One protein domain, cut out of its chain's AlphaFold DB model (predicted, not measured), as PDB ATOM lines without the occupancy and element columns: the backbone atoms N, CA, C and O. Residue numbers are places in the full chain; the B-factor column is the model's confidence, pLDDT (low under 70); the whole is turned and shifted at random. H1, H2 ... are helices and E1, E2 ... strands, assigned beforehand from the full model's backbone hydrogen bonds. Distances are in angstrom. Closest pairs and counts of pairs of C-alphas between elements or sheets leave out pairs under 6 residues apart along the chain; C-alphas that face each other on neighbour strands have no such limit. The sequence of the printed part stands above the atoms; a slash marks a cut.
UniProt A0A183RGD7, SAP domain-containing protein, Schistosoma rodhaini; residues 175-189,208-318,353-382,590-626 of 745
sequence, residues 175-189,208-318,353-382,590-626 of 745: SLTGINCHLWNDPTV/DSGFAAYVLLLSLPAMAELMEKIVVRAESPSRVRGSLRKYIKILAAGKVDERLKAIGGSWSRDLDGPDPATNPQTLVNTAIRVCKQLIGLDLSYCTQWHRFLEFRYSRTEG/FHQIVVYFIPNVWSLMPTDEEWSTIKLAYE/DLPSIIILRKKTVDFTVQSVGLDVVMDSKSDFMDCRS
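What this domain is: This is residues 175 to 189, 208 to 318, 353 to 382 and 590 to 626 of the 745 residues of the protein "SAP domain-containing protein" of Schistosoma rodhaini (UniProt A0A183RGD7). What shape do these atoms make? A twisted sheet of four strands, E4, E2, E6 and E5, has the long helix H4 over one face, and the smaller two-strand sheet of E3 and E8 lies nearer the middle of the body. H1 and the loop of residues 231 to 243 make one end of the elongated whole, with the last residues of E5 toward the other. How is it built? The printed part has 193 residues with seven named helices and eight named strands, in the order E1 E2 H1 H2 E3 E4 H3 H4 E5 E6 H5 H6 E7 E8 H7, of mixed class; the large sheet, E4 E2 E6 E5, is mixed. It is compact, with a radius of gyration of the C-alphas of 18.8 A, and spans 65 by 40 by 34 A.

How they stand to each other: How is the large sheet paired? E2, residues 211 to 215, is antiparallel to E4, residues 263 to 266 (N 215 to O 263, 2.8 A), and parallel to E6, residues 354 to 362 (N 214 to O 358, 2.8 A). E6 is antiparallel to E5, residues 305 to 314, with N 308 and O 359 2.8 A apart. What is on it? H4, residues 282 to 295, makes two layers with the sheet, helix on one face, at a height over the sheet of 6.7 A; it runs slantwise to the strands, at 56 degrees to E2 on the local plane, and the closest C-alphas of H4 and E2 are those of Ala 287 and Ala 213, 5.5 A apart. H3, residues 269 to 272, touches H4, the closest C-alphas being those of Asp 272 and Asn 285, 5.2 A apart. E4, H3, H4 and E5 form a split strand-helix-strand unit, two strands running the same way with E2 and E6 between them, and its crossover is right-handed. What lies beyond? E3, residues 249 to 254, is antiparallel to E8, residues 605 to 610, with N 607 and O 252 2.8 A apart. H7, residues 611 to 615, touches H2, residues 244 to 247, the closest C-alphas being those of Asp 612 and Arg 245, 5.0 A apart; H1, residues 223 to 230, is close to H2 but not clearly touching, at 6.4 A between C-alphas 230 and 244. E1, residues 181 to 183, is parallel to E7, residues 594 to 596, with N 182 and O 594 3.0 A apart.

Where its parts are: Where are the anchors? E1 begins at C-alpha 181 (-28.837, -36.775, 30.669), and H7 ends at C-alpha 615 (-12.671, -25.605, 35.352). How long are the longer elements? E5 is 26.1 A, E6 24.9 A and H4 19.7 A; E5 bends by 54 degrees at residue 308. Which helices remain? H5, residues 364 to 367, and H6, residues 371 to 382 and 16.0 A long, touch no helix. In H1, H4, H6 and H7 every O i to N i+4 pair is within hydrogen-bond range; H2, H3 and H5 are too short for one.

The domain as a whole: Where is the printed part cut? Residues 190 to 207, 319 to 352 and 383 to 589 are not printed, and the C-alphas across these cuts are 36.0 A, 10.8 A and 12.0 A apart. Which link is long? Of the links printed whole, H1 to H2 is long. Where is confidence low? The mean pLDDT of the printed part is 77.3, and 36 residues are under 70, among them 175 to 189 and 597 to 603.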
ATOM      1  N   SER A 175     -18.627 -47.703  27.656       27.22
ATOM      2  CA  SER A 175     -18.970 -47.006  26.415       27.22
ATOM      3  C   SER A 175     -19.644 -45.672  26.738       27.22
ATOM      4  O   SER A 175     -20.861 -45.563  26.759       27.22
ATOM      5  N   LEU A 176     -18.873 -44.615  27.004       33.56
ATOM      6  CA  LEU A 176     -19.434 -43.299  27.356       33.56
ATOM      7  C   LEU A 176     -20.135 -42.583  26.177       33.56
ATOM      8  O   LEU A 176     -20.523 -41.421  26.302       33.56
ATOM      9  N   THR A 177     -20.316 -43.278  25.052       28.59
ATOM     10  CA  THR A 177     -21.126 -42.853  23.913       28.59
ATOM     11  C   THR A 177     -22.597 -42.752  24.316       28.59
ATOM     12  O   THR A 177     -23.217 -43.760  24.658       28.59
ATOM     13  N   GLY A 178     -23.169 -41.554  24.223       30.44
ATOM     14  CA  GLY A 178     -24.625 -41.379  24.258       30.44
ATOM     15  C   GLY A 178     -25.261 -41.228  25.640       30.44
ATOM     16  O   GLY A 178     -26.482 -41.272  25.724       30.44
ATOM     17  N   ILE A 179     -24.499 -40.973  26.715       31.86
ATOM     18  CA  ILE A 179     -25.080 -40.647  28.035       31.86
ATOM     19  C   ILE A 179     -25.675 -39.230  28.016       31.86
ATOM     20  O   ILE A 179     -25.134 -38.266  28.556       31.86
ATOM     21  N   ASN A 180     -26.795 -39.077  27.321       33.81
ATOM     22  CA  ASN A 180     -27.568 -37.852  27.239       33.81
ATOM     23  C   ASN A 180     -28.478 -37.770  28.469       33.81
ATOM     24  O   ASN A 180     -29.593 -38.282  28.469       33.81
ATOM     25  N   CYS A 181     -27.997 -37.122  29.528       28.53
ATOM     26  CA  CYS A 181     -28.837 -36.775  30.669       28.53
ATOM     27  C   CYS A 181     -29.794 -35.641  30.263       28.53
ATOM     28  O   CYS A 181     -29.403 -34.469  30.272       28.53
ATOM     29  N   HIS A 182     -31.034 -35.977  29.900       30.70
ATOM     30  CA  HIS A 182     -32.083 -34.977  29.701       30.70
ATOM     31  C   HIS A 182     -32.505 -34.446  31.072       30.70
ATOM     32  O   HIS A 182     -33.089 -35.164  31.887       30.70
ATOM     33  N   LEU A 183     -32.149 -33.187  31.341       33.06
ATOM     34  CA  LEU A 183     -32.347 -32.574  32.643       33.06
ATOM     35  C   LEU A 183     -33.532 -31.613  32.641       33.06
ATOM     36  O   LEU A 183     -33.503 -30.583  31.968       33.06
ATOM     37  N   TRP A 184     -34.546 -31.937  33.436       29.31
ATOM     38  CA  TRP A 184     -35.774 -31.162  33.506       29.31
ATOM     39  C   TRP A 184     -35.763 -30.220  34.719       29.31
ATOM     40  O   TRP A 184     -35.784 -30.655  35.871       29.31
ATOM     41  N   ASN A 185     -35.749 -28.912  34.455       28.55
ATOM     42  CA  ASN A 185     -36.202 -27.905  35.414       28.55
ATOM     43  C   ASN A 185     -37.687 -27.649  35.144       28.55
ATOM     44  O   ASN A 185     -38.000 -26.879  34.240       28.55
ATOM     45  N   ASP A 186     -38.582 -28.296  35.893       28.88
ATOM     46  CA  ASP A 186     -40.026 -28.122  35.705       28.88
ATOM     47  C   ASP A 186     -40.668 -27.328  36.854       28.88
ATOM     48  O   ASP A 186     -40.559 -27.735  38.020       28.88
ATOM     49  N   PRO A 187     -41.384 -26.225  36.576       29.94
ATOM     50  CA  PRO A 187     -42.305 -25.656  37.540       29.94
ATOM     51  C   PRO A 187     -43.546 -26.555  37.635       29.94
ATOM     52  O   PRO A 187     -44.428 -26.527  36.788       29.94
ATOM     53  N   THR A 188     -43.638 -27.300  38.738       29.91
ATOM     54  CA  THR A 188     -44.792 -28.119  39.173       29.91
ATOM     55  C   THR A 188     -45.193 -29.334  38.317       29.91
ATOM     56  O   THR A 188     -45.541 -29.259  37.146       29.91
ATOM     57  N   VAL A 189     -45.286 -30.491  38.975       27.72
ATOM     58  CA  VAL A 189     -46.560 -31.144  39.347       27.72
ATOM     59  C   VAL A 189     -46.265 -32.068  40.540       27.72
ATOM     60  O   VAL A 189     -45.103 -32.366  40.818       27.72
ATOM     61  N   ASP A 208     -19.665 -36.565  60.890       51.59
ATOM     62  CA  ASP A 208     -19.280 -37.525  61.921       51.59
ATOM     63  C   ASP A 208     -19.180 -38.974  61.418       51.59
ATOM     64  O   ASP A 208     -18.464 -39.784  62.012       51.59
ATOM     65  N   SER A 209     -19.781 -39.288  60.262       58.78
ATOM     66  CA  SER A 209     -19.368 -40.450  59.479       58.78
ATOM     67  C   SER A 209     -18.067 -40.137  58.733       58.78
ATOM     68  O   SER A 209     -17.995 -39.265  57.866       58.78
ATOM     69  N   GLY A 210     -17.005 -40.880  59.058       77.69
ATOM     70  CA  GLY A 210     -15.671 -40.731  58.459       77.69
ATOM     71  C   GLY A 210     -15.576 -41.122  56.978       77.69
ATOM     72  O   GLY A 210     -14.471 -41.208  56.452       77.69
ATOM     73  N   PHE A 211     -16.704 -41.359  56.302       86.69
ATOM     74  CA  PHE A 211     -16.784 -41.848  54.930       86.69
ATOM     75  C   PHE A 211     -17.841 -41.096  54.110       86.69
ATOM     76  O   PHE A 211     -18.943 -40.830  54.591       86.69
ATOM     77  N   ALA A 212     -17.528 -40.803  52.847       90.44
ATOM     78  CA  ALA A 212     -18.463 -40.244  51.871       90.44
ATOM     79  C   ALA A 212     -18.231 -40.826  50.466       90.44
ATOM     80  O   ALA A 212     -17.099 -41.161  50.107       90.44
ATOM     81  N   ALA A 213     -19.295 -40.912  49.666       92.94
ATOM     82  CA  ALA A 213     -19.274 -41.443  48.305       92.94
ATOM     83  C   ALA A 213     -19.892 -40.452  47.304       92.94
ATOM     84  O   ALA A 213     -20.955 -39.883  47.551       92.94
ATOM     85  N   TYR A 214     -19.220 -40.270  46.168       94.06
ATOM     86  CA  TYR A 214     -19.581 -39.357  45.084       94.06
ATOM     87  C   TYR A 214     -19.522 -40.054  43.725       94.06
ATOM     88  O   TYR A 214     -18.774 -41.013  43.533       94.06
ATOM     89  N   VAL A 215     -20.307 -39.560  42.770       92.50
ATOM     90  CA  VAL A 215     -20.525 -40.192  41.465       92.50
ATOM     91  C   VAL A 215     -20.208 -39.219  40.331       92.50
ATOM     92  O   VAL A 215     -20.695 -38.089  40.299       92.50
ATOM     93  N   LEU A 216     -19.393 -39.674  39.379       91.12
ATOM     94  CA  LEU A 216     -19.007 -38.941  38.175       91.12
ATOM     95  C   LEU A 216     -19.785 -39.481  36.968       91.12
ATOM     96  O   LEU A 216     -19.333 -40.388  36.268       91.12
ATOM     97  N   LEU A 217     -20.970 -38.919  36.730       88.50
ATOM     98  CA  LEU A 217     -21.822 -39.266  35.589       88.50
ATOM     99  C   LEU A 217     -21.357 -38.497  34.341       88.50
ATOM    100  O   LEU A 217     -21.764 -37.358  34.099       88.50
ATOM    101  N   LEU A 218     -20.437 -39.117  33.601       85.19
ATOM    102  CA  LEU A 218     -19.811 -38.582  32.389       85.19
ATOM    103  C   LEU A 218     -20.655 -38.826  31.133       85.19
ATOM    104  O   LEU A 218     -21.392 -39.801  31.041       85.19
ATOM    105  N   SER A 219     -20.491 -37.951  30.143       80.69
ATOM    106  CA  SER A 219     -21.226 -37.961  28.879       80.69
ATOM    107  C   SER A 219     -20.308 -37.550  27.727       80.69
ATOM    108  O   SER A 219     -19.664 -36.501  27.792       80.69
ATOM    109  N   LEU A 220     -20.199 -38.390  26.691       78.50
ATOM    110  CA  LEU A 220     -19.390 -38.125  25.499       78.50
ATOM    111  C   LEU A 220     -20.179 -38.440  24.202       78.50
ATOM    112  O   LEU A 220     -21.034 -39.331  24.187       78.50
ATOM    113  N   PRO A 221     -19.885 -37.742  23.084       78.06
ATOM    114  CA  PRO A 221     -20.289 -38.162  21.738       78.06
ATOM    115  C   PRO A 221     -19.702 -39.527  21.353       78.06
ATOM    116  O   PRO A 221     -18.767 -40.014  21.998       78.06
ATOM    117  N   ALA A 222     -20.172 -40.111  20.246       77.12
ATOM    118  CA  ALA A 222     -19.486 -41.251  19.643       77.12
ATOM    119  C   ALA A 222     -18.022 -40.893  19.317       77.12
ATOM    120  O   ALA A 222     -17.726 -39.768  18.912       77.12
ATOM    121  N   MET A 223     -17.085 -41.838  19.461       78.81
ATOM    122  CA  MET A 223     -15.650 -41.543  19.279       78.81
ATOM    123  C   MET A 223     -15.331 -40.999  17.873       78.81
ATOM    124  O   MET A 223     -14.476 -40.127  17.736       78.81
ATOM    125  N   ALA A 224     -16.062 -41.447  16.844       81.44
ATOM    126  CA  ALA A 224     -15.960 -40.913  15.487       81.44
ATOM    127  C   ALA A 224     -16.358 -39.425  15.414       81.44
ATOM    128  O   ALA A 224     -15.570 -38.613  14.936       81.44
ATOM    129  N   GLU A 225     -17.519 -39.049  15.968       82.19
ATOM    130  CA  GLU A 225     -17.933 -37.643  16.080       82.19
ATOM    131  C   GLU A 225     -16.945 -36.820  16.912       82.19
ATOM    132  O   GLU A 225     -16.699 -35.659  16.611       82.19
ATOM    133  N   LEU A 226     -16.408 -37.384  17.999       83.88
ATOM    134  CA  LEU A 226     -15.486 -36.688  18.893       83.88
ATOM    135  C   LEU A 226     -14.164 -36.377  18.179       83.88
ATOM    136  O   LEU A 226     -13.661 -35.255  18.271       83.88
ATOM    137  N   MET A 227     -13.642 -37.348  17.421       86.44
ATOM    138  CA  MET A 227     -12.493 -37.157  16.539       86.44
ATOM    139  C   MET A 227     -12.804 -36.133  15.449       86.44
ATOM    140  O   MET A 227     -12.046 -35.181  15.309       86.44
ATOM    141  N   GLU A 228     -13.930 -36.247  14.741       84.81
ATOM    142  CA  GLU A 228     -14.345 -35.263  13.734       84.81
ATOM    143  C   GLU A 228     -14.457 -33.847  14.321       84.81
ATOM    144  O   GLU A 228     -13.986 -32.883  13.724       84.81
ATOM    145  N   LYS A 229     -15.037 -33.708  15.519       84.62
ATOM    146  CA  LYS A 229     -15.293 -32.415  16.165       84.62
ATOM    147  C   LYS A 229     -14.010 -31.726  16.635       84.62
ATOM    148  O   LYS A 229     -13.926 -30.495  16.568       84.62
ATOM    149  N   ILE A 230     -12.996 -32.487  17.047       87.81
ATOM    150  CA  ILE A 230     -11.743 -31.966  17.618       87.81
ATOM    151  C   ILE A 230     -10.614 -31.889  16.584       87.81
ATOM    152  O   ILE A 230      -9.852 -30.924  16.592       87.81
ATOM    153  N   VAL A 231     -10.511 -32.854  15.673       88.56
ATOM    154  CA  VAL A 231      -9.453 -32.900  14.658       88.56
ATOM    155  C   VAL A 231      -9.762 -31.937  13.508       88.56
ATOM    156  O   VAL A 231     -10.911 -31.746  13.104       88.56
ATOM    157  N   VAL A 232      -8.713 -31.328  12.960       86.38
ATOM    158  CA  VAL A 232      -8.748 -30.691  11.639       86.38
ATOM    159  C   VAL A 232      -8.078 -31.664  10.684       86.38
ATOM    160  O   VAL A 232      -6.890 -31.951  10.819       86.38
ATOM    161  N   ARG A 233      -8.870 -32.237   9.780       85.50
ATOM    162  CA  ARG A 233      -8.399 -33.188   8.776       85.50
ATOM    163  C   ARG A 233      -7.698 -32.446   7.643       85.50
ATOM    164  O   ARG A 233      -8.076 -31.323   7.311       85.50
ATOM    165  N   ALA A 234      -6.707 -33.088   7.030       82.50
ATOM    166  CA  ALA A 234      -5.990 -32.524   5.887       82.50
ATOM    167  C   ALA A 234      -6.923 -32.235   4.692       82.50
ATOM    168  O   ALA A 234      -6.724 -31.264   3.967       82.50
ATOM    169  N   GLU A 235      -7.987 -33.030   4.564       83.06
ATOM    170  CA  GLU A 235      -9.046 -32.911   3.561       83.06
ATOM    171  C   GLU A 235     -10.046 -31.769   3.845       83.06
ATOM    172  O   GLU A 235     -10.789 -31.372   2.953       83.06
ATOM    173  N   SER A 236     -10.085 -31.227   5.071       82.25
ATOM    174  CA  SER A 236     -10.986 -30.129   5.468       82.25
ATOM    175  C   SER A 236     -10.247 -28.989   6.194       82.25
ATOM    176  O   SER A 236     -10.597 -28.613   7.317       82.25
ATOM    177  N   PRO A 237      -9.233 -28.368   5.559       76.75
ATOM    178  CA  PRO A 237      -8.319 -27.437   6.224       76.75
ATOM    179  C   PRO A 237      -8.975 -26.098   6.613       76.75
ATOM    180  O   PRO A 237      -8.401 -25.331   7.385       76.75
ATOM    181  N   SER A 238     -10.167 -25.781   6.105       77.00
ATOM    182  CA  SER A 238     -10.989 -24.638   6.542       77.00
ATOM    183  C   SER A 238     -11.632 -24.834   7.922       77.00
ATOM    184  O   SER A 238     -12.113 -23.869   8.513       77.00
ATOM    185  N   ARG A 239     -11.647 -26.063   8.451       83.12
ATOM    186  CA  ARG A 239     -12.311 -26.408   9.708       83.12
ATOM    187  C   ARG A 239     -11.556 -25.853  10.922       83.12
ATOM    188  O   ARG A 239     -10.356 -26.062  11.072       83.12
ATOM    189  N   VAL A 240     -12.274 -25.203  11.839       81.94
ATOM    190  CA  VAL A 240     -11.713 -24.740  13.120       81.94
ATOM    191  C   VAL A 240     -11.656 -25.897  14.124       81.94
ATOM    192  O   VAL A 240     -12.635 -26.619  14.319       81.94
ATOM    193  N   ARG A 241     -10.509 -26.052  14.794       81.69
ATOM    194  CA  ARG A 241     -10.287 -27.059  15.841       81.69
ATOM    195  C   ARG A 241     -11.198 -26.832  17.055       81.69
ATOM    196  O   ARG A 241     -11.146 -25.782  17.692       81.69
ATOM    197  N   GLY A 242     -11.979 -27.849  17.419       83.44
ATOM    198  CA  GLY A 242     -12.806 -27.847  18.625       83.44
ATOM    199  C   GLY A 242     -12.014 -28.130  19.911       83.44
ATOM    200  O   GLY A 242     -11.003 -28.835  19.898       83.44
ATOM    201  N   SER A 243     -12.491 -27.612  21.048       85.62
ATOM    202  CA  SER A 243     -11.910 -27.896  22.370       85.62
ATOM    203  C   SER A 243     -12.490 -29.179  22.966       85.62
ATOM    204  O   SER A 243     -13.693 -29.253  23.209       85.62
ATOM    205  N   LEU A 244     -11.631 -30.154  23.291       85.88
ATOM    206  CA  LEU A 244     -12.007 -31.401  23.976       85.88
ATOM    207  C   LEU A 244     -12.847 -31.153  25.242       85.88
ATOM    208  O   LEU A 244     -13.804 -31.881  25.500       85.88
ATOM    209  N   ARG A 245     -12.538 -30.082  25.988       87.50
ATOM    210  CA  ARG A 245     -13.213 -29.731  27.248       87.50
ATOM    211  C   ARG A 245     -14.706 -29.406  27.091       87.50
ATOM    212  O   ARG A 245     -15.432 -29.504  28.071       87.50
ATOM    213  N   LYS A 246     -15.156 -29.058  25.877       87.06
ATOM    214  CA  LYS A 246     -16.563 -28.745  25.553       87.06
ATOM    215  C   LYS A 246     -17.394 -29.963  25.150       87.06
ATOM    216  O   LYS A 246     -18.620 -29.909  25.217       87.06
ATOM    217  N   TYR A 247     -16.742 -31.028  24.682       85.31
ATOM    218  CA  TYR A 247     -17.421 -32.224  24.177       85.31
ATOM    219  C   TYR A 247     -17.542 -33.321  25.226       85.31
ATOM    220  O   TYR A 247     -18.535 -34.040  25.217       85.31
ATOM    221  N   ILE A 248     -16.585 -33.414  26.155       86.00
ATOM    222  CA  ILE A 248     -16.805 -34.173  27.385       86.00
ATOM    223  C   ILE A 248     -17.718 -33.345  28.286       86.00
ATOM    224  O   ILE A 248     -17.418 -32.189  28.598       86.00
ATOM    225  N   LYS A 249     -18.826 -33.951  28.702       87.00
ATOM    226  CA  LYS A 249     -19.782 -33.389  29.647       87.00
ATOM    227  C   LYS A 249     -19.839 -34.215  30.926       87.00
ATOM    228  O   LYS A 249     -19.462 -35.387  30.946       87.00
ATOM    229  N   ILE A 250     -20.333 -33.595  31.988       88.38
ATOM    230  CA  ILE A 250     -20.561 -34.231  33.282       88.38
ATOM    231  C   ILE A 250     -21.846 -33.700  33.915       88.38
ATOM    232  O   ILE A 250     -22.168 -32.516  33.793       88.38
ATOM    233  N   LEU A 251     -22.583 -34.574  34.599       88.31
ATOM    234  CA  LEU A 251     -23.687 -34.157  35.453       88.31
ATOM    235  C   LEU A 251     -23.128 -33.629  36.780       88.31
ATOM    236  O   LEU A 251     -22.455 -34.358  37.509       88.31
ATOM    237  N   ALA A 252     -23.413 -32.368  37.089       89.12
ATOM    238  CA  ALA A 252     -22.975 -31.706  38.312       89.12
ATOM    239  C   ALA A 252     -24.153 -31.033  39.025       89.12
ATOM    240  O   ALA A 252     -25.149 -30.684  38.389       89.12
ATOM    241  N   ALA A 253     -24.024 -30.820  40.333       86.56
ATOM    242  CA  ALA A 253     -24.977 -30.068  41.143       86.56
ATOM    243  C   ALA A 253     -24.313 -28.827  41.757       86.56
ATOM    244  O   ALA A 253     -23.121 -28.838  42.058       86.56
ATOM    245  N   GLY A 254     -25.081 -27.757  41.952       82.19
ATOM    246  CA  GLY A 254     -24.639 -26.541  42.636       82.19
ATOM    247  C   GLY A 254     -25.820 -25.665  43.045       82.19
ATOM    248  O   GLY A 254     -26.872 -25.689  42.397       82.19
ATOM    249  N   LYS A 255     -25.665 -24.908  44.132       80.12
ATOM    250  CA  LYS A 255     -26.601 -23.845  44.523       80.12
ATOM    251  C   LYS A 255     -26.269 -22.553  43.764       80.12
ATOM    252  O   LYS A 255     -25.202 -22.440  43.163       80.12
ATOM    253  N   VAL A 256     -27.182 -21.582  43.783       70.25
ATOM    254  CA  VAL A 256     -26.887 -20.205  43.350       70.25
ATOM    255  C   VAL A 256     -25.653 -19.698  44.114       70.25
ATOM    256  O   VAL A 256     -25.514 -19.978  45.302       70.25
ATOM    257  N   ASP A 257     -24.744 -19.031  43.401       70.75
ATOM    258  CA  ASP A 257     -23.435 -18.521  43.855       70.75
ATOM    259  C   ASP A 257     -22.399 -19.560  44.350       70.75
ATOM    260  O   ASP A 257     -21.232 -19.218  44.567       70.75
ATOM    261  N   GLU A 258     -22.750 -20.847  44.431       79.00
ATOM    262  CA  GLU A 258     -21.798 -21.932  44.693       79.00
ATOM    263  C   GLU A 258     -21.150 -22.481  43.408       79.00
ATOM    264  O   GLU A 258     -21.715 -22.455  42.312       79.00
ATOM    265  N   ARG A 259     -19.940 -23.040  43.544       82.81
ATOM    266  CA  ARG A 259     -19.309 -23.835  42.479       82.81
ATOM    267  C   ARG A 259     -19.979 -25.201  42.336       82.81
ATOM    268  O   ARG A 259     -20.634 -25.711  43.243       82.81
ATOM    269  N   LEU A 260     -19.795 -25.783  41.153       88.12
ATOM    270  CA  LEU A 260     -20.337 -27.089  40.796       88.12
ATOM    271  C   LEU A 260     -19.568 -28.222  41.478       88.12
ATOM    272  O   LEU A 260     -18.343 -28.187  41.580       88.12
ATOM    273  N   LYS A 261     -20.317 -29.238  41.908       90.62
ATOM    274  CA  LYS A 261     -19.862 -30.388  42.693       90.62
ATOM    275  C   LYS A 261     -20.397 -31.680  42.068       90.62
ATOM    276  O   LYS A 261     -21.412 -31.669  41.364       90.62
ATOM    277  N   ALA A 262     -19.741 -32.803  42.350       91.50
ATOM    278  CA  ALA A 262     -20.292 -34.120  42.029       91.50
ATOM    279  C   ALA A 262     -21.535 -34.422  42.876       91.50
ATOM    280  O   ALA A 262     -21.687 -33.918  43.990       91.50
ATOM    281  N   ILE A 263     -22.390 -35.307  42.369       90.38
ATOM    282  CA  ILE A 263     -23.554 -35.817  43.101       90.38
ATOM    283  C   ILE A 263     -23.069 -36.900  44.069       90.38
ATOM    284  O   ILE A 263     -22.326 -37.797  43.670       90.38
ATOM    285  N   GLY A 264     -23.445 -36.803  45.342       91.19
ATOM    286  CA  GLY A 264     -22.968 -37.700  46.391       91.19
ATOM    287  C   GLY A 264     -23.059 -37.091  47.784       91.19
ATOM    288  O   GLY A 264     -23.546 -35.972  47.954       91.19
ATOM    289  N   GLY A 265     -22.608 -37.836  48.789       90.88
ATOM    290  CA  GLY A 265     -22.762 -37.457  50.189       90.88
ATOM    291  C   GLY A 265     -22.195 -38.475  51.174       90.88
ATOM    292  O   GLY A 265     -21.495 -39.420  50.804       90.88
ATOM    293  N   SER A 266     -22.479 -38.246  52.452       89.88
ATOM    294  CA  SER A 266     -21.962 -39.040  53.567       89.88
ATOM    295  C   SER A 266     -22.582 -40.439  53.660       89.88
ATOM    296  O   SER A 266     -23.775 -40.637  53.396       89.88
ATOM    297  N   TRP A 267     -21.766 -41.397  54.106       91.19
ATOM    298  CA  TRP A 267     -22.209 -42.731  54.511       91.19
ATOM    299  C   TRP A 267     -23.136 -42.653  55.735       91.19
ATOM    300  O   TRP A 267     -22.891 -41.855  56.646       91.19
ATOM    301  N   SER A 268     -24.166 -43.502  55.761       87.44
ATOM    302  CA  SER A 268     -25.011 -43.775  56.926       87.44
ATOM    303  C   SER A 268     -25.019 -45.273  57.226       87.44
ATOM    304  O   SER A 268     -25.336 -46.084  56.353       87.44
ATOM    305  N   ARG A 269     -24.707 -45.645  58.473       85.25
ATOM    306  CA  ARG A 269     -24.648 -47.046  58.916       85.25
ATOM    307  C   ARG A 269     -25.989 -47.760  58.769       85.25
ATOM    308  O   ARG A 269     -26.023 -48.918  58.364       85.25
ATOM    309  N   ASP A 270     -27.071 -47.055  59.074       86.88
ATOM    310  CA  ASP A 270     -28.412 -47.635  59.182       86.88
ATOM    311  C   ASP A 270     -29.088 -47.796  57.811       86.88
ATOM    312  O   ASP A 270     -29.982 -48.621  57.657       86.88
ATOM    313  N   LEU A 271     -28.635 -47.034  56.805       87.38
ATOM    314  CA  LEU A 271     -29.218 -47.015  55.456       87.38
ATOM    315  C   LEU A 271     -28.333 -47.667  54.382       87.38
ATOM    316  O   LEU A 271     -28.858 -48.152  53.384       87.38
ATOM    317  N   ASP A 272     -27.006 -47.672  54.557       88.44
ATOM    318  CA  ASP A 272     -26.067 -48.213  53.560       88.44
ATOM    319  C   ASP A 272     -25.480 -49.575  53.960       88.44
ATOM    320  O   ASP A 272     -25.004 -50.316  53.095       88.44
ATOM    321  N   GLY A 273     -25.483 -49.902  55.258       86.06
ATOM    322  CA  GLY A 273     -24.900 -51.123  55.817       86.06
ATOM    323  C   GLY A 273     -23.596 -50.912  56.615       86.06
ATOM    324  O   GLY A 273     -23.287 -49.795  57.042       86.06
ATOM    325  N   PRO A 274     -22.831 -51.995  56.873       84.00
ATOM    326  CA  PRO A 274     -21.709 -52.009  57.816       84.00
ATOM    327  C   PRO A 274     -20.509 -51.175  57.350       84.00
ATOM    328  O   PRO A 274     -20.367 -50.903  56.163       84.00
ATOM    329  N   ASP A 275     -19.627 -50.818  58.290       78.94
ATOM    330  CA  ASP A 275     -18.476 -49.918  58.097       78.94
ATOM    331  C   ASP A 275     -17.743 -50.120  56.745       78.94
ATOM    332  O   ASP A 275     -17.258 -51.227  56.476       78.94
ATOM    333  N   PRO A 276     -17.615 -49.068  55.909       82.81
ATOM    334  CA  PRO A 276     -16.819 -49.060  54.681       82.81
ATOM    335  C   PRO A 276     -15.378 -49.577  54.786       82.81
ATOM    336  O   PRO A 276     -14.820 -50.003  53.773       82.81
ATOM    337  N   ALA A 277     -14.762 -49.541  55.972       74.50
ATOM    338  CA  ALA A 277     -13.455 -50.150  56.225       74.50
ATOM    339  C   ALA A 277     -13.495 -51.690  56.188       74.50
ATOM    340  O   ALA A 277     -12.508 -52.319  55.807       74.50
ATOM    341  N   THR A 278     -14.634 -52.283  56.556       74.44
ATOM    342  CA  THR A 278     -14.881 -53.733  56.570       74.44
ATOM    343  C   THR A 278     -15.536 -54.206  55.271       74.44
ATOM    344  O   THR A 278     -15.186 -55.267  54.763       74.44
ATOM    345  N   ASN A 279     -16.467 -53.424  54.710       77.62
ATOM    346  CA  ASN A 279     -17.128 -53.735  53.444       77.62
ATOM    347  C   ASN A 279     -17.092 -52.536  52.473       77.62
ATOM    348  O   ASN A 279     -17.879 -51.599  52.623       77.62
ATOM    349  N   PRO A 280     -16.254 -52.556  51.418       79.44
ATOM    350  CA  PRO A 280     -16.181 -51.449  50.465       79.44
ATOM    351  C   PRO A 280     -17.462 -51.276  49.629       79.44
ATOM    352  O   PRO A 280     -17.680 -50.185  49.098       79.44
ATOM    353  N   GLN A 281     -18.318 -52.304  49.530       85.25
ATOM    354  CA  GLN A 281     -19.595 -52.232  48.810       85.25
ATOM    355  C   GLN A 281     -20.594 -51.289  49.496       85.25
ATOM    356  O   GLN A 281     -21.425 -50.686  48.822       85.25
ATOM    357  N   THR A 282     -20.466 -51.061  50.806       89.00
ATOM    358  CA  THR A 282     -21.275 -50.075  51.539       89.00
ATOM    359  C   THR A 282     -21.186 -48.677  50.910       89.00
ATOM    360  O   THR A 282     -22.179 -47.963  50.856       89.00
ATOM    361  N   LEU A 283     -20.036 -48.291  50.344       89.81
ATOM    362  CA  LEU A 283     -19.881 -47.000  49.656       89.81
ATOM    363  C   LEU A 283     -20.605 -46.945  48.303       89.81
ATOM    364  O   LEU A 283     -20.988 -45.864  47.857       89.81
ATOM    365  N   VAL A 284     -20.802 -48.096  47.657       91.06
ATOM    366  CA  VAL A 284     -21.647 -48.212  46.463       91.06
ATOM    367  C   VAL A 284     -23.116 -48.062  46.864       91.06
ATOM    368  O   VAL A 284     -23.836 -47.301  46.224       91.06
ATOM    369  N   ASN A 285     -23.536 -48.661  47.984       92.75
ATOM    370  CA  ASN A 285     -24.873 -48.451  48.553       92.75
ATOM    371  C   ASN A 285     -25.111 -46.965  48.894       92.75
ATOM    372  O   ASN A 285     -26.125 -46.406  48.474       92.75
ATOM    373  N   THR A 286     -24.141 -46.289  49.531       92.94
ATOM    374  CA  THR A 286     -24.171 -44.831  49.769       92.94
ATOM    375  C   THR A 286     -24.372 -44.051  48.470       92.94
ATOM    376  O   THR A 286     -25.223 -43.162  48.408       92.94
ATOM    377  N   ALA A 287     -23.621 -44.381  47.416       93.12
ATOM    378  CA  ALA A 287     -23.742 -43.718  46.121       93.12
ATOM    379  C   ALA A 287     -25.126 -43.934  45.480       93.12
ATOM    380  O   ALA A 287     -25.737 -42.971  45.014       93.12
ATOM    381  N   ILE A 288     -25.653 -45.165  45.509       92.31
ATOM    382  CA  ILE A 288     -26.994 -45.508  45.007       92.31
ATOM    383  C   ILE A 288     -28.072 -44.729  45.773       92.31
ATOM    384  O   ILE A 288     -28.871 -44.026  45.148       92.31
ATOM    385  N   ARG A 289     -28.069 -44.791  47.113       93.44
ATOM    386  CA  ARG A 289     -29.032 -44.078  47.969       93.44
ATOM    387  C   ARG A 289     -29.009 -42.582  47.690       93.44
ATOM    388  O   ARG A 289     -30.062 -41.987  47.474       93.44
ATOM    389  N   VAL A 290     -27.827 -41.968  47.694       90.00
ATOM    390  CA  VAL A 290     -27.708 -40.512  47.574       90.00
ATOM    391  C   VAL A 290     -28.056 -40.034  46.158       90.00
ATOM    392  O   VAL A 290     -28.741 -39.022  46.028       90.00
ATOM    393  N   CYS A 291     -27.716 -40.771  45.093       89.44
ATOM    394  CA  CYS A 291     -28.212 -40.455  43.746       89.44
ATOM    395  C   CYS A 291     -29.745 -40.562  43.652       89.44
ATOM    396  O   CYS A 291     -30.389 -39.616  43.188       89.44
ATOM    397  N   LYS A 292     -30.344 -41.641  44.174       88.31
ATOM    398  CA  LYS A 292     -31.803 -41.841  44.186       88.31
ATOM    399  C   LYS A 292     -32.536 -40.780  45.020       88.31
ATOM    400  O   LYS A 292     -33.632 -40.353  44.656       88.31
ATOM    401  N   GLN A 293     -31.923 -40.310  46.108       86.56
ATOM    402  CA  GLN A 293     -32.458 -39.257  46.977       86.56
ATOM    403  C   GLN A 293     -32.363 -37.858  46.345       86.56
ATOM    404  O   GLN A 293     -33.338 -37.110  46.396       86.56
ATOM    405  N   LEU A 294     -31.217 -37.501  45.748       82.81
ATOM    406  CA  LEU A 294     -30.965 -36.157  45.211       82.81
ATOM    407  C   LEU A 294     -31.570 -35.936  43.815       82.81
ATOM    408  O   LEU A 294     -32.097 -34.858  43.543       82.81
ATOM    409  N   ILE A 295     -31.476 -36.922  42.918       82.62
ATOM    410  CA  ILE A 295     -31.809 -36.753  41.489       82.62
ATOM    411  C   ILE A 295     -32.797 -37.793  40.942       82.62
ATOM    412  O   ILE A 295     -32.977 -37.878  39.730       82.62
ATOM    413  N   GLY A 296     -33.393 -38.623  41.804       81.06
ATOM    414  CA  GLY A 296     -34.362 -39.657  41.413       81.06
ATOM    415  C   GLY A 296     -33.782 -40.847  40.636       81.06
ATOM    416  O   GLY A 296     -34.473 -41.847  40.469       81.06
ATOM    417  N   LEU A 297     -32.523 -40.771  40.196       85.50
ATOM    418  CA  LEU A 297     -31.848 -41.811  39.423       85.50
ATOM    419  C   LEU A 297     -31.405 -42.964  40.329       85.50
ATOM    420  O   LEU A 297     -30.518 -42.801  41.169       85.50
ATOM    421  N   ASP A 298     -32.004 -44.134  40.126       88.00
ATOM    422  CA  ASP A 298     -31.581 -45.371  40.773       88.00
ATOM    423  C   ASP A 298     -30.378 -45.975  40.031       88.00
ATOM    424  O   ASP A 298     -30.431 -46.210  38.825       88.00
ATOM    425  N   LEU A 299     -29.284 -46.209  40.756       88.31
ATOM    426  CA  LEU A 299     -28.052 -46.795  40.222       88.31
ATOM    427  C   LEU A 299     -27.864 -48.268  40.637       88.31
ATOM    428  O   LEU A 299     -26.806 -48.834  40.376       88.31
ATOM    429  N   SER A 300     -28.846 -48.900  41.287       88.12
ATOM    430  CA  SER A 300     -28.734 -50.285  41.785       88.12
ATOM    431  C   SER A 300     -28.467 -51.322  40.688       88.12
ATOM    432  O   SER A 300     -27.685 -52.243  40.909       88.12
ATOM    433  N   TYR A 301     -29.021 -51.135  39.486       85.69
ATOM    434  CA  TYR A 301     -28.780 -52.009  38.329       85.69
ATOM    435  C   TYR A 301     -27.416 -51.777  37.631       85.69
ATOM    436  O   TYR A 301     -27.090 -52.470  36.666       85.69
ATOM    437  N   CYS A 302     -26.581 -50.835  38.095       85.31
ATOM    438  CA  CYS A 302     -25.227 -50.636  37.560       85.31
ATOM    439  C   CYS A 302     -24.322 -51.839  37.874       85.31
ATOM    440  O   CYS A 302     -23.790 -51.968  38.978       85.31
ATOM    441  N   THR A 303     -24.083 -52.676  36.865       78.38
ATOM    442  CA  THR A 303     -23.308 -53.929  36.968       78.38
ATOM    443  C   THR A 303     -21.835 -53.753  37.348       78.38
ATOM    444  O   THR A 303     -21.207 -54.696  37.826       78.38
ATOM    445  N   GLN A 304     -21.247 -52.571  37.119       83.31
ATOM    446  CA  GLN A 304     -19.829 -52.297  37.373       83.31
ATOM    447  C   GLN A 304     -19.621 -50.889  37.942       83.31
ATOM    448  O   GLN A 304     -20.228 -49.923  37.482       83.31
ATOM    449  N   TRP A 305     -18.719 -50.778  38.921       86.69
ATOM    450  CA  TRP A 305     -18.400 -49.537  39.630       86.69
ATOM    451  C   TRP A 305     -16.885 -49.349  39.721       86.69
ATOM    452  O   TRP A 305     -16.194 -50.088  40.421       86.69
ATOM    453  N   HIS A 306     -16.348 -48.344  39.031       85.06
ATOM    454  CA  HIS A 306     -14.921 -48.035  39.090       85.06
ATOM    455  C   HIS A 306     -14.640 -47.029  40.209       85.06
ATOM    456  O   HIS A 306     -15.031 -45.867  40.107       85.06
ATOM    457  N   ARG A 307     -13.933 -47.458  41.264       88.31
ATOM    458  CA  ARG A 307     -13.362 -46.561  42.285       88.31
ATOM    459  C   ARG A 307     -12.280 -45.706  41.618       88.31
ATOM    460  O   ARG A 307     -11.187 -46.197  41.356       88.31
ATOM    461  N   PHE A 308     -12.610 -44.462  41.290       88.31
ATOM    462  CA  PHE A 308     -11.782 -43.595  40.454       88.31
ATOM    463  C   PHE A 308     -10.744 -42.819  41.267       88.31
ATOM    464  O   PHE A 308      -9.558 -42.852  40.946       88.31
ATOM    465  N   LEU A 309     -11.183 -42.147  42.334       88.81
ATOM    466  CA  LEU A 309     -10.321 -41.361  43.216       88.81
ATOM    467  C   LEU A 309     -10.740 -41.504  44.677       88.81
ATOM    468  O   LEU A 309     -11.893 -41.804  44.990       88.81
ATOM    469  N   GLU A 310      -9.778 -41.274  45.565       89.38
ATOM    470  CA  GLU A 310      -9.955 -41.338  47.010       89.38
ATOM    471  C   GLU A 310      -9.170 -40.208  47.683       89.38
ATOM    472  O   GLU A 310      -7.938 -40.180  47.630       89.38
ATOM    473  N   PHE A 311      -9.881 -39.291  48.334       88.25
ATOM    474  CA  PHE A 311      -9.302 -38.229  49.152       88.25
ATOM    475  C   PHE A 311      -9.317 -38.657  50.625       88.25
ATOM    476  O   PHE A 311     -10.253 -39.316  51.081       88.25
ATOM    477  N   ARG A 312      -8.269 -38.301  51.378       85.94
ATOM    478  CA  ARG A 312      -8.127 -38.625  52.808       85.94
ATOM    479  C   ARG A 312      -7.741 -37.372  53.587       85.94
ATOM    480  O   ARG A 312      -6.599 -36.924  53.511       85.94
ATOM    481  N   TYR A 313      -8.680 -36.829  54.350       81.81
ATOM    482  CA  TYR A 313      -8.491 -35.627  55.158       81.81
ATOM    483  C   TYR A 313      -8.174 -36.008  56.602       81.81
ATOM    484  O   TYR A 313      -9.066 -36.456  57.319       81.81
ATOM    485  N   SER A 314      -6.927 -35.824  57.040       75.25
ATOM    486  CA  SER A 314      -6.574 -35.940  58.462       75.25
ATOM    487  C   SER A 314      -7.195 -34.785  59.252       75.25
ATOM    488  O   SER A 314      -7.024 -33.625  58.873       75.25
ATOM    489  N   ARG A 315      -7.914 -35.087  60.340       61.69
ATOM    490  CA  ARG A 315      -8.448 -34.075  61.264       61.69
ATOM    491  C   ARG A 315      -7.492 -33.895  62.438       61.69
ATOM    492  O   ARG A 315      -7.326 -34.796  63.256       61.69
ATOM    493  N   THR A 316      -6.878 -32.719  62.521       51.31
ATOM    494  CA  THR A 316      -5.899 -32.350  63.558       51.31
ATOM    495  C   THR A 316      -6.511 -31.630  64.763       51.31
ATOM    496  O   THR A 316      -5.824 -31.410  65.759       51.31
ATOM    497  N   GLU A 317      -7.793 -31.261  64.707       44.06
ATOM    498  CA  GLU A 317      -8.455 -30.519  65.782       44.06
ATOM    499  C   GLU A 317      -8.572 -31.365  67.061       44.06
ATOM    500  O   GLU A 317      -9.178 -32.435  67.076       44.06
ATOM    501  N   GLY A 318      -7.962 -30.877  68.145       47.47
ATOM    502  CA  GLY A 318      -8.010 -31.493  69.476       47.47
ATOM    503  C   GLY A 318      -6.901 -32.502  69.805       47.47
ATOM    504  O   GLY A 318      -6.835 -32.938  70.952       47.47
ATOM    505  N   PHE A 353      -9.306 -41.058  62.471       56.66
ATOM    506  CA  PHE A 353      -8.892 -39.643  62.445       56.66
ATOM    507  C   PHE A 353      -8.812 -39.035  61.026       56.66
ATOM    508  O   PHE A 353      -8.227 -37.974  60.820       56.66
ATOM    509  N   HIS A 354      -9.372 -39.727  60.033       67.06
ATOM    510  CA  HIS A 354      -9.331 -39.398  58.621       67.06
ATOM    511  C   HIS A 354     -10.741 -39.473  58.037       67.06
ATOM    512  O   HIS A 354     -11.363 -40.533  58.076       67.06
ATOM    513  N   GLN A 355     -11.219 -38.382  57.442       81.38
ATOM    514  CA  GLN A 355     -12.413 -38.413  56.600       81.38
ATOM    515  C   GLN A 355     -12.006 -38.885  55.200       81.38
ATOM    516  O   GLN A 355     -11.184 -38.247  54.537       81.38
ATOM    517  N   ILE A 356     -12.553 -40.020  54.769       86.44
ATOM    518  CA  ILE A 356     -12.255 -40.665  53.490       86.44
ATOM    519  C   ILE A 356     -13.404 -40.401  52.517       86.44
ATOM    520  O   ILE A 356     -14.571 -40.636  52.823       86.44
ATOM    521  N   VAL A 357     -13.075 -39.902  51.331       90.38
ATOM    522  CA  VAL A 357     -14.051 -39.482  50.321       90.38
ATOM    523  C   VAL A 357     -13.735 -40.197  49.024       90.38
ATOM    524  O   VAL A 357     -12.602 -40.137  48.550       90.38
ATOM    525  N   VAL A 358     -14.719 -40.883  48.455       90.81
ATOM    526  CA  VAL A 358     -14.514 -41.773  47.311       90.81
ATOM    527  C   VAL A 358     -15.358 -41.330  46.131       90.81
ATOM    528  O   VAL A 358     -16.571 -41.184  46.251       90.81
ATOM    529  N   TYR A 359     -14.717 -41.166  44.980       92.62
ATOM    530  CA  TYR A 359     -15.373 -40.856  43.718       92.62
ATOM    531  C   TYR A 359     -15.448 -42.115  42.856       92.62
ATOM    532  O   TYR A 359     -14.437 -42.785  42.631       92.62
ATOM    533  N   PHE A 360     -16.643 -42.424  42.356       90.44
ATOM    534  CA  PHE A 360     -16.924 -43.569  41.500       90.44
ATOM    535  C   PHE A 360     -17.330 -43.143  40.086       90.44
ATOM    536  O   PHE A 360     -18.032 -42.149  39.900       90.44
ATOM    537  N   ILE A 361     -16.947 -43.950  39.097       88.12
ATOM    538  CA  ILE A 361     -17.509 -43.935  37.742       88.12
ATOM    539  C   ILE A 361     -18.321 -45.237  37.582       88.12
ATOM    540  O   ILE A 361     -17.719 -46.304  37.421       88.12
ATOM    541  N   PRO A 362     -19.662 -45.196  37.698       87.12
ATOM    542  CA  PRO A 362     -20.526 -46.353  37.481       87.12
ATOM    543  C   PRO A 362     -20.739 -46.616  35.988       87.12
ATOM    544  O   PRO A 362     -20.793 -45.688  35.178       87.12
ATOM    545  N   ASN A 363     -20.921 -47.882  35.623       81.62
ATOM    546  CA  ASN A 363     -21.295 -48.269  34.268       81.62
ATOM    547  C   ASN A 363     -22.808 -48.102  34.045       81.62
ATOM    548  O   ASN A 363     -23.573 -49.064  34.100       81.62
ATOM    549  N   VAL A 364     -23.233 -46.867  33.765       78.88
ATOM    550  CA  VAL A 364     -24.638 -46.535  33.466       78.88
ATOM    551  C   VAL A 364     -25.118 -47.009  32.090       78.88
ATOM    552  O   VAL A 364     -26.266 -46.759  31.740       78.88
ATOM    553  N   TRP A 365     -24.299 -47.721  31.305       68.38
ATOM    554  CA  TRP A 365     -24.792 -48.367  30.082       68.38
ATOM    555  C   TRP A 365     -25.764 -49.516  30.387       68.38
ATOM    556  O   TRP A 365     -26.667 -49.765  29.600       68.38
ATOM    557  N   SER A 366     -25.671 -50.134  31.573       70.44
ATOM    558  CA  SER A 366     -26.708 -51.042  32.096       70.44
ATOM    559  C   SER A 366     -28.031 -50.338  32.465       70.44
ATOM    560  O   SER A 366     -28.956 -51.011  32.898       70.44
ATOM    561  N   LEU A 367     -28.116 -49.006  32.329       75.25
ATOM    562  CA  LEU A 367     -29.320 -48.192  32.552       75.25
ATOM    563  C   LEU A 367     -29.814 -47.491  31.274       75.25
ATOM    564  O   LEU A 367     -30.730 -46.673  31.349       75.25
ATOM    565  N   MET A 368     -29.185 -47.738  30.119       76.19
ATOM    566  CA  MET A 368     -29.650 -47.162  28.857       76.19
ATOM    567  C   MET A 368     -30.847 -47.953  28.327       76.19
ATOM    568  O   MET A 368     -30.725 -49.171  28.202       76.19
ATOM    569  N   PRO A 369     -31.967 -47.292  27.981       78.06
ATOM    570  CA  PRO A 369     -33.029 -47.949  27.234       78.06
ATOM    571  C   PRO A 369     -32.526 -48.314  25.832       78.06
ATOM    572  O   PRO A 369     -31.709 -47.598  25.246       78.06
ATOM    573  N   THR A 370     -33.039 -49.408  25.281       80.31
ATOM    574  CA  THR A 370     -32.917 -49.728  23.851       80.31
ATOM    575  C   THR A 370     -33.653 -48.692  22.992       80.31
ATOM    576  O   THR A 370     -34.463 -47.920  23.503       80.31
ATOM    577  N   ASP A 371     -33.413 -48.659  21.677       79.19
ATOM    578  CA  ASP A 371     -34.090 -47.709  20.776       79.19
ATOM    579  C   ASP A 371     -35.630 -47.893  20.756       79.19
ATOM    580  O   ASP A 371     -36.381 -46.922  20.631       79.19
ATOM    581  N   GLU A 372     -36.113 -49.126  20.950       83.38
ATOM    582  CA  GLU A 372     -37.542 -49.471  21.032       83.38
ATOM    583  C   GLU A 372     -38.176 -48.973  22.347       83.38
ATOM    584  O   GLU A 372     -39.203 -48.280  22.345       83.38
ATOM    585  N   GLU A 373     -37.527 -49.252  23.482       82.88
ATOM    586  CA  GLU A 373     -37.934 -48.733  24.793       82.88
ATOM    587  C   GLU A 373     -37.856 -47.204  24.827       82.88
ATOM    588  O   GLU A 373     -38.777 -46.551  25.318       82.88
ATOM    589  N   TRP A 374     -36.797 -46.613  24.262       82.38
ATOM    590  CA  TRP A 374     -36.629 -45.166  24.182       82.38
ATOM    591  C   TRP A 374     -37.739 -44.516  23.363       82.38
ATOM    592  O   TRP A 374     -38.282 -43.504  23.797       82.38
ATOM    593  N   SER A 375     -38.145 -45.114  22.242       83.00
ATOM    594  CA  SER A 375     -39.278 -44.626  21.446       83.00
ATOM    595  C   SER A 375     -40.576 -44.596  22.266       83.00
ATOM    596  O   SER A 375     -41.309 -43.605  22.242       83.00
ATOM    597  N   THR A 376     -40.822 -45.635  23.068       85.69
ATOM    598  CA  THR A 376     -41.990 -45.719  23.965       85.69
ATOM    599  C   THR A 376     -41.913 -44.696  25.107       85.69
ATOM    600  O   THR A 376     -42.881 -43.981  25.373       85.69
ATOM    601  N   ILE A 377     -40.751 -44.574  25.759       81.38
ATOM    602  CA  ILE A 377     -40.491 -43.615  26.845       81.38
ATOM    603  C   ILE A 377     -40.622 -42.176  26.333       81.38
ATOM    604  O   ILE A 377     -41.276 -41.356  26.979       81.38
ATOM    605  N   LYS A 378     -40.053 -41.871  25.162       79.50
ATOM    606  CA  LYS A 378     -40.128 -40.561  24.511       79.50
ATOM    607  C   LYS A 378     -41.583 -40.158  24.284       79.50
ATOM    608  O   LYS A 378     -41.988 -39.099  24.757       79.50
ATOM    609  N   LEU A 379     -42.379 -41.024  23.651       83.50
ATOM    610  CA  LEU A 379     -43.805 -40.780  23.419       83.50
ATOM    611  C   LEU A 379     -44.581 -40.589  24.729       83.50
ATOM    612  O   LEU A 379     -45.395 -39.673  24.827       83.50
ATOM    613  N   ALA A 380     -44.313 -41.395  25.762       83.25
ATOM    614  CA  ALA A 380     -44.955 -41.237  27.067       83.25
ATOM    615  C   ALA A 380     -44.642 -39.869  27.708       83.25
ATOM    616  O   ALA A 380     -45.553 -39.189  28.182       83.25
ATOM    617  N   TYR A 381     -43.382 -39.425  27.677       78.00
ATOM    618  CA  TYR A 381     -42.983 -38.122  28.219       78.00
ATOM    619  C   TYR A 381     -43.473 -36.936  27.379       78.00
ATOM    620  O   TYR A 381     -43.900 -35.933  27.951       78.00
ATOM    621  N   GLU A 382     -43.469 -37.032  26.049       82.12
ATOM    622  CA  GLU A 382     -43.985 -35.974  25.169       82.12
ATOM    623  C   GLU A 382     -45.518 -35.846  25.283       82.12
ATOM    624  O   GLU A 382     -46.036 -34.728  25.308       82.12
ATOM    625  N   ASP A 590     -33.983 -37.995  19.651       70.06
ATOM    626  CA  ASP A 590     -34.277 -39.279  18.999       70.06
ATOM    627  C   ASP A 590     -33.288 -40.391  19.398       70.06
ATOM    628  O   ASP A 590     -33.531 -41.557  19.130       70.06
ATOM    629  N   LEU A 591     -32.191 -40.032  20.076       70.25
ATOM    630  CA  LEU A 591     -31.201 -40.966  20.616       70.25
ATOM    631  C   LEU A 591     -31.540 -41.372  22.062       70.25
ATOM    632  O   LEU A 591     -31.842 -40.468  22.859       70.25
ATOM    633  N   PRO A 592     -31.364 -42.658  22.439       71.06
ATOM    634  CA  PRO A 592     -31.472 -43.134  23.814       71.06
ATOM    635  C   PRO A 592     -30.802 -42.214  24.832       71.06
ATOM    636  O   PRO A 592     -29.702 -41.689  24.627       71.06
ATOM    637  N   SER A 593     -31.530 -41.956  25.913       70.19
ATOM    638  CA  SER A 593     -31.210 -40.925  26.895       70.19
ATOM    639  C   SER A 593     -31.751 -41.316  28.270       70.19
ATOM    640  O   SER A 593     -32.795 -41.953  28.379       70.19
ATOM    641  N   ILE A 594     -31.077 -40.877  29.337       77.06
ATOM    642  CA  ILE A 594     -31.579 -41.032  30.709       77.06
ATOM    643  C   ILE A 594     -32.288 -39.734  31.105       77.06
ATOM    644  O   ILE A 594     -31.691 -38.654  31.085       77.06
ATOM    645  N   ILE A 595     -33.567 -39.843  31.464       74.31
ATOM    646  CA  ILE A 595     -34.381 -38.727  31.958       74.31
ATOM    647  C   ILE A 595     -34.200 -38.621  33.474       74.31
ATOM    648  O   ILE A 595     -34.325 -39.612  34.191       74.31
ATOM    649  N   ILE A 596     -33.893 -37.419  33.967       73.38
ATOM    650  CA  ILE A 596     -33.568 -37.188  35.382       73.38
ATOM    651  C   ILE A 596     -34.668 -36.358  36.048       73.38
ATOM    652  O   ILE A 596     -34.861 -35.184  35.723       73.38
ATOM    653  N   LEU A 597     -35.370 -36.971  37.006       66.25
ATOM    654  CA  LEU A 597     -36.482 -36.372  37.744       66.25
ATOM    655  C   LEU A 597     -35.995 -35.743  39.058       66.25
ATOM    656  O   LEU A 597     -35.748 -36.430  40.051       66.25
ATOM    657  N   ARG A 598     -35.888 -34.411  39.087       64.75
ATOM    658  CA  ARG A 598     -35.529 -33.661  40.300       64.75
ATOM    659  C   ARG A 598     -36.627 -33.783  41.365       64.75
ATOM    660  O   ARG A 598     -37.738 -33.293  41.172       64.75
ATOM    661  N   LYS A 599     -36.292 -34.333  42.540       61.88
ATOM    662  CA  LYS A 599     -37.132 -34.198  43.742       61.88
ATOM    663  C   LYS A 599     -37.097 -32.749  44.250       61.88
ATOM    664  O   LYS A 599     -36.061 -32.089  44.208       61.88
ATOM    665  N   LYS A 600     -38.234 -32.252  44.751       55.19
ATOM    666  CA  LYS A 600     -38.423 -30.856  45.209       55.19
ATOM    667  C   LYS A 600     -37.638 -30.460  46.474       55.19
ATOM    668  O   LYS A 600     -37.751 -29.323  46.912       55.19
ATOM    669  N   THR A 601     -36.886 -31.372  47.078       51.28
ATOM    670  CA  THR A 601     -36.466 -31.301  48.486       51.28
ATOM    671  C   THR A 601     -35.256 -30.410  48.790       51.28
ATOM    672  O   THR A 601     -34.962 -30.223  49.964       51.28
ATOM    673  N   VAL A 602     -34.538 -29.864  47.795       55.22
ATOM    674  CA  VAL A 602     -33.335 -29.033  48.036       55.22
ATOM    675  C   VAL A 602     -33.118 -27.953  46.957       55.22
ATOM    676  O   VAL A 602     -33.383 -28.166  45.771       55.22
ATOM    677  N   ASP A 603     -32.542 -26.816  47.364       65.56
ATOM    678  CA  ASP A 603     -32.217 -25.622  46.556       65.56
ATOM    679  C   ASP A 603     -31.086 -25.775  45.511       65.56
ATOM    680  O   ASP A 603     -30.624 -24.768  44.967       65.56
ATOM    681  N   PHE A 604     -30.581 -26.977  45.214       72.94
ATOM    682  CA  PHE A 604     -29.551 -27.114  44.174       72.94
ATOM    683  C   PHE A 604     -30.158 -27.184  42.770       72.94
ATOM    684  O   PHE A 604     -31.156 -27.856  42.512       72.94
ATOM    685  N   THR A 605     -29.485 -26.535  41.827       76.00
ATOM    686  CA  THR A 605     -29.622 -26.836  40.404       76.00
ATOM    687  C   THR A 605     -28.696 -27.990  40.050       76.00
ATOM    688  O   THR A 605     -27.523 -27.997  40.421       76.00
ATOM    689  N   VAL A 606     -29.217 -28.971  39.324       82.00
ATOM    690  CA  VAL A 606     -28.400 -29.969  38.625       82.00
ATOM    691  C   VAL A 606     -28.219 -29.474  37.189       82.00
ATOM    692  O   VAL A 606     -29.082 -28.763  36.679       82.00
ATOM    693  N   GLN A 607     -27.115 -29.807  36.524       82.06
ATOM    694  CA  GLN A 607     -26.925 -29.514  35.102       82.06
ATOM    695  C   GLN A 607     -25.879 -30.422  34.442       82.06
ATOM    696  O   GLN A 607     -24.879 -30.800  35.051       82.06
ATOM    697  N   SER A 608     -26.112 -30.752  33.167       83.75
ATOM    698  CA  SER A 608     -25.162 -31.455  32.294       83.75
ATOM    699  C   SER A 608     -24.223 -30.439  31.626       83.75
ATOM    700  O   SER A 608     -24.496 -29.956  30.521       83.75
ATOM    701  N   VAL A 609     -23.110 -30.124  32.284       86.62
ATOM    702  CA  VAL A 609     -22.153 -29.088  31.859       86.62
ATOM    703  C   VAL A 609     -20.967 -29.661  31.083       86.62
ATOM    704  O   VAL A 609     -20.634 -30.833  31.231       86.62
ATOM    705  N   GLY A 610     -20.309 -28.833  30.265       87.56
ATOM    706  CA  GLY A 610     -18.979 -29.148  29.730       87.56
ATOM    707  C   GLY A 610     -17.917 -29.112  30.833       87.56
ATOM    708  O   GLY A 610     -18.069 -28.392  31.823       87.56
ATOM    709  N   LEU A 611     -16.832 -29.873  30.673       89.62
ATOM    710  CA  LEU A 611     -15.719 -29.857  31.633       89.62
ATOM    711  C   LEU A 611     -15.005 -28.494  31.693       89.62
ATOM    712  O   LEU A 611     -14.426 -28.158  32.725       89.62
ATOM    713  N   ASP A 612     -15.074 -27.688  30.627       88.94
ATOM    714  CA  ASP A 612     -14.608 -26.298  30.643       88.94
ATOM    715  C   ASP A 612     -15.394 -25.430  31.631       88.94
ATOM    716  O   ASP A 612     -14.780 -24.706  32.404       88.94
ATOM    717  N   VAL A 613     -16.722 -25.560  31.699       88.44
ATOM    718  CA  VAL A 613     -17.570 -24.782  32.626       88.44
ATOM    719  C   VAL A 613     -17.211 -25.035  34.096       88.44
ATOM    720  O   VAL A 613     -17.300 -24.120  34.913       88.44
ATOM    721  N   VAL A 614     -16.792 -26.256  34.449       86.94
ATOM    722  CA  VAL A 614     -16.373 -26.574  35.826       86.94
ATOM    723  C   VAL A 614     -14.983 -26.007  36.123       86.94
ATOM    724  O   VAL A 614     -14.791 -25.407  37.181       86.94
ATOM    725  N   MET A 615     -14.028 -26.151  35.198       85.25
ATOM    726  CA  MET A 615     -12.671 -25.605  35.352       85.25
ATOM    727  C   MET A 615     -12.667 -24.072  35.401       85.25
ATOM    728  O   MET A 615     -12.072 -23.483  36.299       85.25
ATOM    729  N   ASP A 616     -13.394 -23.437  34.484       81.81
ATOM    730  CA  ASP A 616     -13.461 -21.984  34.300       81.81
ATOM    731  C   ASP A 616     -14.557 -21.342  35.198       81.81
ATOM    732  O   ASP A 616     -15.016 -20.223  34.948       81.81
ATOM    733  N   SER A 617     -15.015 -22.055  36.241       69.62
ATOM    734  CA  SER A 617     -16.100 -21.609  37.129       69.62
ATOM    735  C   SER A 617     -15.712 -20.376  37.961       69.62
ATOM    736  O   SER A 617     -14.586 -20.250  38.447       69.62
ATOM    737  N   LYS A 618     -16.656 -19.433  38.098       59.22
ATOM    738  CA  LYS A 618     -16.363 -18.023  38.422       59.22
ATOM    739  C   LYS A 618     -16.436 -17.604  39.895       59.22
ATOM    740  O   LYS A 618     -16.083 -16.463  40.160       59.22
ATOM    741  N   SER A 619     -16.907 -18.430  40.834       66.81
ATOM    742  CA  SER A 619     -17.007 -17.959  42.229       66.81
ATOM    743  C   SER A 619     -15.621 -17.827  42.867       66.81
ATOM    744  O   SER A 619     -14.749 -18.677  42.657       66.81
ATOM    745  N   ASP A 620     -15.417 -16.797  43.681       62.09
ATOM    746  CA  ASP A 620     -14.140 -16.556  44.365       62.09
ATOM    747  C   ASP A 620     -13.849 -17.577  45.485       62.09
ATOM    748  O   ASP A 620     -12.724 -17.664  45.978       62.09
ATOM    749  N   PHE A 621     -14.843 -18.387  45.873       69.69
ATOM    750  CA  PHE A 621     -14.741 -19.372  46.948       69.69
ATOM    751  C   PHE A 621     -14.716 -20.815  46.417       69.69
ATOM    752  O   PHE A 621     -15.708 -21.331  45.900       69.69
ATOM    753  N   MET A 622     -13.577 -21.489  46.593       80.50
ATOM    754  CA  MET A 622     -13.429 -22.933  46.377       80.50
ATOM    755  C   MET A 622     -13.608 -23.681  47.698       80.50
ATOM    756  O   MET A 622     -12.712 -23.677  48.541       80.50
ATOM    757  N   ASP A 623     -14.749 -24.355  47.867       84.31
ATOM    758  CA  ASP A 623     -14.929 -25.319  48.954       84.31
ATOM    759  C   ASP A 623     -14.223 -26.653  48.643       84.31
ATOM    760  O   ASP A 623     -13.816 -26.923  47.508       84.31
ATOM    761  N   CYS A 624     -14.082 -27.514  49.656       84.94
ATOM    762  CA  CYS A 624     -13.394 -28.799  49.489       84.94
ATOM    763  C   CYS A 624     -14.037 -29.663  48.392       84.94
ATOM    764  O   CYS A 624     -13.313 -30.246  47.591       84.94
ATOM    765  N   ARG A 625     -15.376 -29.682  48.291       86.81
ATOM    766  CA  ARG A 625     -16.105 -30.505  47.310       86.81
ATOM    767  C   ARG A 625     -15.907 -30.034  45.871       86.81
ATOM    768  O   ARG A 625     -15.772 -30.863  44.970       86.81
ATOM    769  N   SER A 626     -15.849 -28.723  45.651       88.50
ATOM    770  CA  SER A 626     -15.543 -28.135  44.340       88.50
ATOM    771  C   SER A 626     -14.081 -28.370  43.956       88.50
ATOM    772  O   SER A 626     -13.791 -28.655  42.794       88.50
TER     773      SER A 626